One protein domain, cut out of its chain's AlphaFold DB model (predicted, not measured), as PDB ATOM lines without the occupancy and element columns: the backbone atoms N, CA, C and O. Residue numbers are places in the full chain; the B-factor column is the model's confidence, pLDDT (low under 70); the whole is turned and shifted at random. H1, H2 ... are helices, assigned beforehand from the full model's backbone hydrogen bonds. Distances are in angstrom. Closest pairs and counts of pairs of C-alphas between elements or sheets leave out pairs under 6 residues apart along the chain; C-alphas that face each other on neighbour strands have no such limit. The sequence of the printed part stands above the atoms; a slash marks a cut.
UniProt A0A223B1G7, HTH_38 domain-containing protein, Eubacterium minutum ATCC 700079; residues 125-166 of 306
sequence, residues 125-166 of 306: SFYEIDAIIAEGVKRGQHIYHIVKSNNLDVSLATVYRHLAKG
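This is residues 125 to 166 of the 306 residues of the protein "HTH_38 domain-containing protein" of Eubacterium minutum ATCC 700079 (UniProt A0A223B1G7). Three short helices have their centres in a triangle: the longest, H1, is crossed steeply by H2 at its residues 132 to 137, and H3 makes the third corner, beyond a curved loop of residues 150 to 155. The arrangement is loosely joined between H1 and H3, which come near each other without touching. The printed part has 42 residues with three named helices, in the order H1, H2, H3, and no named strand; its class is all helix. It is compact, with a radius of gyration of the C-alphas of 9.3 A, and its rounded outline spans 22 by 18 by 17 A.

The longest helix, H1, residues 125 to 138, touches H2, residues 143 to 149, with its residues 132 to 137 alone. Their closest C-alphas are those of Gly 136 and Ile 146, 6.0 A apart. H1 and H2 run opposite ways at a steep tilt of 69 degrees, only just short of about perpendicular, and their centres are 10.8 A apart. H3, residues 156 to 164, only just touches H2, with 3 pairs of C-alphas within 8 A. The closest C-alphas of H2 and H3 are those of Tyr 144 and Leu 156, 6.9 A apart. These two helices form a helical hairpin, running opposite ways at a steep tilt of 42 degrees, with 12.7 A between their centres. H1 and H3 are near each other, with no pair of C-alphas within 8 A but 5 pairs within 10 A. In H1, H2 and H3 every backbone O i to N i+4 pair is within hydrogen-bond range.

H1 has 14 residues, begins at C-alpha 125 at (-26.104, -8.312, -35.778) and ends at C-alpha 138 at (-26.879, 2.238, -52.846), 20.1 A from first to last C-alpha. H2 has 7 residues, from Ile 143 to Ser 149, and measures 10.0 A from first to last C-alpha. H3 has 9 residues and measures 12.3 A, from Leu 156 to Ala 164, whose C-alpha is at (-41.821, -2.576, -45.523).

The two C-alphas farthest apart are those of Ser 149 and Lys 165, 24.1 A, while the first and last printed C-alphas, of Ser 125 and Gly 166, are 17.3 A apart. The printed part has no cut. The link from H1 to H2 is tight, with 4 residues, and the link from H2 to H3 is short, with 6 residues; neither link is long. The mean pLDDT of the printed part is 89.4, and no printed residue is under 70.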
ATOM      1  N   SER A 125     -25.986  -7.584 -34.509       84.75
ATOM      2  CA  SER A 125     -26.104  -8.312 -35.778       84.75
ATOM      3  C   SER A 125     -27.135  -7.709 -36.740       84.75
ATOM      4  O   SER A 125     -27.047  -7.907 -37.947       84.75
ATOM      5  N   PHE A 126     -28.170  -7.030 -36.233       87.81
ATOM      6  CA  PHE A 126     -29.169  -6.385 -37.084       87.81
ATOM      7  C   PHE A 126     -28.576  -5.177 -37.811       87.81
ATOM      8  O   PHE A 126     -28.788  -5.038 -39.013       87.81
ATOM      9  N   TYR A 127     -27.817  -4.339 -37.104       88.44
ATOM     10  CA  TYR A 127     -27.196  -3.149 -37.684       88.44
ATOM     11  C   TYR A 127     -26.079  -3.501 -38.666       88.44
ATOM     12  O   TYR A 127     -25.944  -2.840 -39.691       88.44
ATOM     13  N   GLU A 128     -25.334  -4.579 -38.413       89.25
ATOM     14  CA  GLU A 128     -24.365  -5.120 -39.376       89.25
ATOM     15  C   GLU A 128     -25.051  -5.544 -40.683       89.25
ATOM     16  O   GLU A 128     -24.629  -5.162 -41.777       89.25
ATOM     17  N   ILE A 129     -26.162  -6.282 -40.573       89.75
ATOM     18  CA  ILE A 129     -26.973  -6.698 -41.722       89.75
ATOM     19  C   ILE A 129     -27.559  -5.481 -42.453       89.75
ATOM     20  O   ILE A 129     -27.510  -5.436 -43.684       89.75
ATOM     21  N   ASP A 130     -28.094  -4.492 -41.731       92.12
ATOM     22  CA  ASP A 130     -28.644  -3.265 -42.321       92.12
ATOM     23  C   ASP A 130     -27.571  -2.469 -43.072       92.12
ATOM     24  O   ASP A 130     -27.800  -2.075 -44.212       92.12
ATOM     25  N   ALA A 131     -26.372  -2.315 -42.502       92.50
ATOM     26  CA  ALA A 131     -25.264  -1.618 -43.151       92.50
ATOM     27  C   ALA A 131     -24.864  -2.283 -44.480       92.50
ATOM     28  O   ALA A 131     -24.722  -1.599 -45.499       92.50
ATOM     29  N   ILE A 132     -24.747  -3.616 -44.500       92.56
ATOM     30  CA  ILE A 132     -24.423  -4.382 -45.715       92.56
ATOM     31  C   ILE A 132     -25.532  -4.235 -46.766       92.56
ATOM     32  O   ILE A 132     -25.257  -4.011 -47.949       92.56
ATOM     33  N   ILE A 133     -26.797  -4.343 -46.347       92.38
ATOM     34  CA  ILE A 133     -27.951  -4.217 -47.242       92.38
ATOM     35  C   ILE A 133     -28.050  -2.798 -47.812       92.38
ATOM     36  O   ILE A 133     -28.230  -2.642 -49.022       92.38
ATOM     37  N   ALA A 134     -27.900  -1.774 -46.973       92.75
ATOM     38  CA  ALA A 134     -27.970  -0.377 -47.375       92.75
ATOM     39  C   ALA A 134     -26.868  -0.024 -48.380       92.75
ATOM     40  O   ALA A 134     -27.146   0.604 -49.402       92.75
ATOM     41  N   GLU A 135     -25.635  -0.474 -48.141       93.19
ATOM     42  CA  GLU A 135     -24.515  -0.253 -49.057       93.19
ATOM     43  C   GLU A 135     -24.730  -0.959 -50.405       93.19
ATOM     44  O   GLU A 135     -24.541  -0.365 -51.468       93.19
ATOM     45  N   GLY A 136     -25.195  -2.212 -50.390       92.06
ATOM     46  CA  GLY A 136     -25.486  -2.949 -51.620       92.06
ATOM     47  C   GLY A 136     -26.600  -2.303 -52.453       92.06
ATOM     48  O   GLY A 136     -26.476  -2.208 -53.676       92.06
ATOM     49  N   VAL A 137     -27.663  -1.809 -51.808       91.50
ATOM     50  CA  VAL A 137     -28.767  -1.124 -52.499       91.50
ATOM     51  C   VAL A 137     -28.326   0.234 -53.048       91.50
ATOM     52  O   VAL A 137     -28.671   0.547 -54.185       91.50
ATOM     53  N   LYS A 138     -27.487   0.993 -52.328       90.19
ATOM     54  CA  LYS A 138     -26.879   2.238 -52.846       90.19
ATOM     55  C   LYS A 138     -26.049   2.008 -54.110       90.19
ATOM     56  O   LYS A 138     -26.066   2.838 -55.013       90.19
ATOM     57  N   ARG A 139     -25.378   0.856 -54.217       90.12
ATOM     58  CA  ARG A 139     -24.662   0.420 -55.434       90.12
ATOM     59  C   ARG A 139     -25.586  -0.107 -56.541       90.12
ATOM     60  O   ARG A 139     -25.102  -0.582 -57.565       90.12
ATOM     61  N   GLY A 140     -26.904  -0.070 -56.343       87.38
ATOM     62  CA  GLY A 140     -27.905  -0.542 -57.299       87.38
ATOM     63  C   GLY A 140     -28.087  -2.063 -57.340       87.38
ATOM     64  O   GLY A 140     -28.715  -2.573 -58.270       87.38
ATOM     65  N   GLN A 141     -27.557  -2.813 -56.367       90.44
ATOM     66  CA  GLN A 141     -27.713  -4.269 -56.331       90.44
ATOM     67  C   GLN A 141     -29.111  -4.677 -55.852       90.44
ATOM     68  O   GLN A 141     -29.742  -4.028 -55.018       90.44
ATOM     69  N   HIS A 142     -29.600  -5.811 -56.356       90.38
ATOM     70  CA  HIS A 142     -30.856  -6.389 -55.886       90.38
ATOM     71  C   HIS A 142     -30.661  -7.088 -54.528       90.38
ATOM     72  O   HIS A 142     -29.708  -7.850 -54.370       90.38
ATOM     73  N   ILE A 143     -31.607  -6.921 -53.589       90.44
ATOM     74  CA  ILE A 143     -31.561  -7.505 -52.227       90.44
ATOM     75  C   ILE A 143     -31.200  -8.995 -52.236       90.44
ATOM     76  O   ILE A 143     -30.382  -9.432 -51.433       90.44
ATOM     77  N   TYR A 144     -31.772  -9.772 -53.162       91.81
ATOM     78  CA  TYR A 144     -31.448 -11.197 -53.304       91.81
ATOM     79  C   TYR A 144     -29.943 -11.451 -53.454       91.81
ATOM     80  O   TYR A 144     -29.396 -12.333 -52.797       91.81
ATOM     81  N   HIS A 145     -29.278 -10.675 -54.315       92.00
ATOM     82  CA  HIS A 145     -27.852 -10.834 -54.565       92.00
ATOM     83  C   HIS A 145     -27.035 -10.410 -53.355       92.00
ATOM     84  O   HIS A 145     -26.127 -11.144 -52.998       92.00
ATOM     85  N   ILE A 146     -27.410  -9.315 -52.689       92.31
ATOM     86  CA  ILE A 146     -26.717  -8.817 -51.495       92.31
ATOM     87  C   ILE A 146     -26.745  -9.858 -50.371       92.31
ATOM     88  O   ILE A 146     -25.709 -10.171 -49.790       92.31
ATOM     89  N   VAL A 147     -27.923 -10.433 -50.094       92.19
ATOM     90  CA  VAL A 147     -28.093 -11.454 -49.048       92.19
ATOM     91  C   VAL A 147     -27.289 -12.713 -49.374       92.19
ATOM     92  O   VAL A 147     -26.648 -13.274 -48.490       92.19
ATOM     93  N   LYS A 148     -27.284 -13.137 -50.644       91.25
ATOM     94  CA  LYS A 148     -26.596 -14.357 -51.082       91.25
ATOM     95  C   LYS A 148     -25.075 -14.199 -51.159       91.25
ATOM     96  O   LYS A 148     -24.367 -15.131 -50.801       91.25
ATOM     97  N   SER A 149     -24.569 -13.058 -51.628       91.38
ATOM     98  CA  SER A 149     -23.127 -12.816 -51.772       91.38
ATOM     99  C   SER A 149     -22.431 -12.586 -50.434       91.38
ATOM    100  O   SER A 149     -21.297 -13.016 -50.268       91.38
ATOM    101  N   ASN A 150     -23.118 -11.957 -49.475       87.88
ATOM    102  CA  ASN A 150     -22.588 -11.696 -48.135       87.88
ATOM    103  C   ASN A 150     -22.952 -12.794 -47.117       87.88
ATOM    104  O   ASN A 150     -22.651 -12.643 -45.939       87.88
ATOM    105  N   ASN A 151     -23.610 -13.877 -47.560       86.81
ATOM    106  CA  ASN A 151     -24.043 -15.008 -46.733       86.81
ATOM    107  C   ASN A 151     -24.724 -14.580 -45.415       86.81
ATOM    108  O   ASN A 151     -24.384 -15.062 -44.334       86.81
ATOM    109  N   LEU A 152     -25.654 -13.624 -45.509       86.75
ATOM    110  CA  LEU A 152     -26.306 -13.047 -44.334       86.75
ATOM    111  C   LEU A 152     -27.226 -14.081 -43.674       86.75
ATOM    112  O   LEU A 152     -28.043 -14.706 -44.354       86.75
ATOM    113  N   ASP A 153     -27.155 -14.200 -42.347       83.88
ATOM    114  CA  ASP A 153     -28.016 -15.082 -41.541       83.88
ATOM    115  C   ASP A 153     -29.429 -14.491 -41.365       83.88
ATOM    116  O   ASP A 153     -29.908 -14.178 -40.274       83.88
ATOM    117  N   VAL A 154     -30.099 -14.234 -42.488       85.62
ATOM    118  CA  VAL A 154     -31.454 -13.694 -42.522       85.62
ATOM    119  C   VAL A 154     -32.195 -14.181 -43.760       85.62
ATOM    120  O   VAL A 154     -31.693 -14.160 -44.883       85.62
ATOM    121  N   SER A 155     -33.450 -14.592 -43.576       87.75
ATOM    122  CA  SER A 155     -34.298 -14.934 -44.718       87.75
ATOM    123  C   SER A 155     -34.658 -13.685 -45.534       87.75
ATOM    124  O   SER A 155     -34.925 -12.613 -44.986       87.75
ATOM    125  N   LEU A 156     -34.787 -13.842 -46.852       90.25
ATOM    126  CA  LEU A 156     -35.231 -12.765 -47.748       90.25
ATOM    127  C   LEU A 156     -36.589 -12.181 -47.338       90.25
ATOM    128  O   LEU A 156     -36.793 -10.969 -47.389       90.25
ATOM    129  N   ALA A 157     -37.514 -13.035 -46.893       88.62
ATOM    130  CA  ALA A 157     -38.827 -12.610 -46.421       88.62
ATOM    131  C   ALA A 157     -38.719 -11.684 -45.200       88.62
ATOM    132  O   ALA A 157     -39.469 -10.715 -45.092       88.62
ATOM    133  N   THR A 158     -37.769 -11.955 -44.299       87.38
ATOM    134  CA  THR A 158     -37.481 -11.090 -43.153       87.38
ATOM    135  C   THR A 158     -36.946  -9.734 -43.603       87.38
ATOM    136  O   THR A 158     -37.467  -8.720 -43.145       87.38
ATOM    137  N   VAL A 159     -36.006  -9.695 -44.551       89.25
ATOM    138  CA  VAL A 159     -35.468  -8.433 -45.093       89.25
ATOM    139  C   VAL A 159     -36.574  -7.578 -45.713       89.25
ATOM    140  O   VAL A 159     -36.734  -6.417 -45.346       89.25
ATOM    141  N   TYR A 160     -37.406  -8.148 -46.592       89.38
ATOM    142  CA  TYR A 160     -38.511  -7.400 -47.203       89.38
ATOM    143  C   TYR A 160     -39.565  -6.949 -46.186       89.38
ATOM    144  O   TYR A 160     -40.124  -5.861 -46.331       89.38
ATOM    145  N   ARG A 161     -39.841  -7.753 -45.151       87.06
ATOM    146  CA  ARG A 161     -40.751  -7.369 -44.064       87.06
ATOM    147  C   ARG A 161     -40.187  -6.204 -43.251       87.06
ATOM    148  O   ARG A 161     -40.940  -5.292 -42.930       87.06
ATOM    149  N   HIS A 162     -38.893  -6.222 -42.934       88.06
ATOM    150  CA  HIS A 162     -38.224  -5.131 -42.222       88.06
ATOM    151  C   HIS A 162     -38.199  -3.851 -43.056       88.06
ATOM    152  O   HIS A 162     -38.539  -2.791 -42.540       88.06
ATOM    153  N   LEU A 163     -37.922  -3.965 -44.357       89.31
ATOM    154  CA  LEU A 163     -37.986  -2.852 -45.302       89.31
ATOM    155  C   LEU A 163     -39.391  -2.232 -45.376       89.31
ATOM    156  O   LEU A 163     -39.540  -1.019 -45.314       89.31
ATOM    157  N   ALA A 164     -40.439  -3.057 -45.472       86.25
ATOM    158  CA  ALA A 164     -41.821  -2.576 -45.523       86.25
ATOM    159  C   ALA A 164     -42.280  -1.926 -44.207       86.25
ATOM    160  O   ALA A 164     -43.088  -1.003 -44.238       86.25
ATOM    161  N   LYS A 165     -41.771  -2.406 -43.065       85.19
ATOM    162  CA  LYS A 165     -42.027  -1.828 -41.737       85.19
ATOM    163  C   LYS A 165     -41.155  -0.602 -41.424       85.19
ATOM    164  O   LYS A 165     -41.363   0.007 -40.381       85.19
ATOM    165  N   GLY A 166     -40.208  -0.243 -42.297       86.38
ATOM    166  CA  GLY A 166     -39.308   0.900 -42.103       86.38
ATOM    167  C   GLY A 166     -38.224   0.675 -41.045       86.38
ATOM    168  O   GLY A 166     -37.754   1.634 -40.450       86.38
TER     169      GLY A 166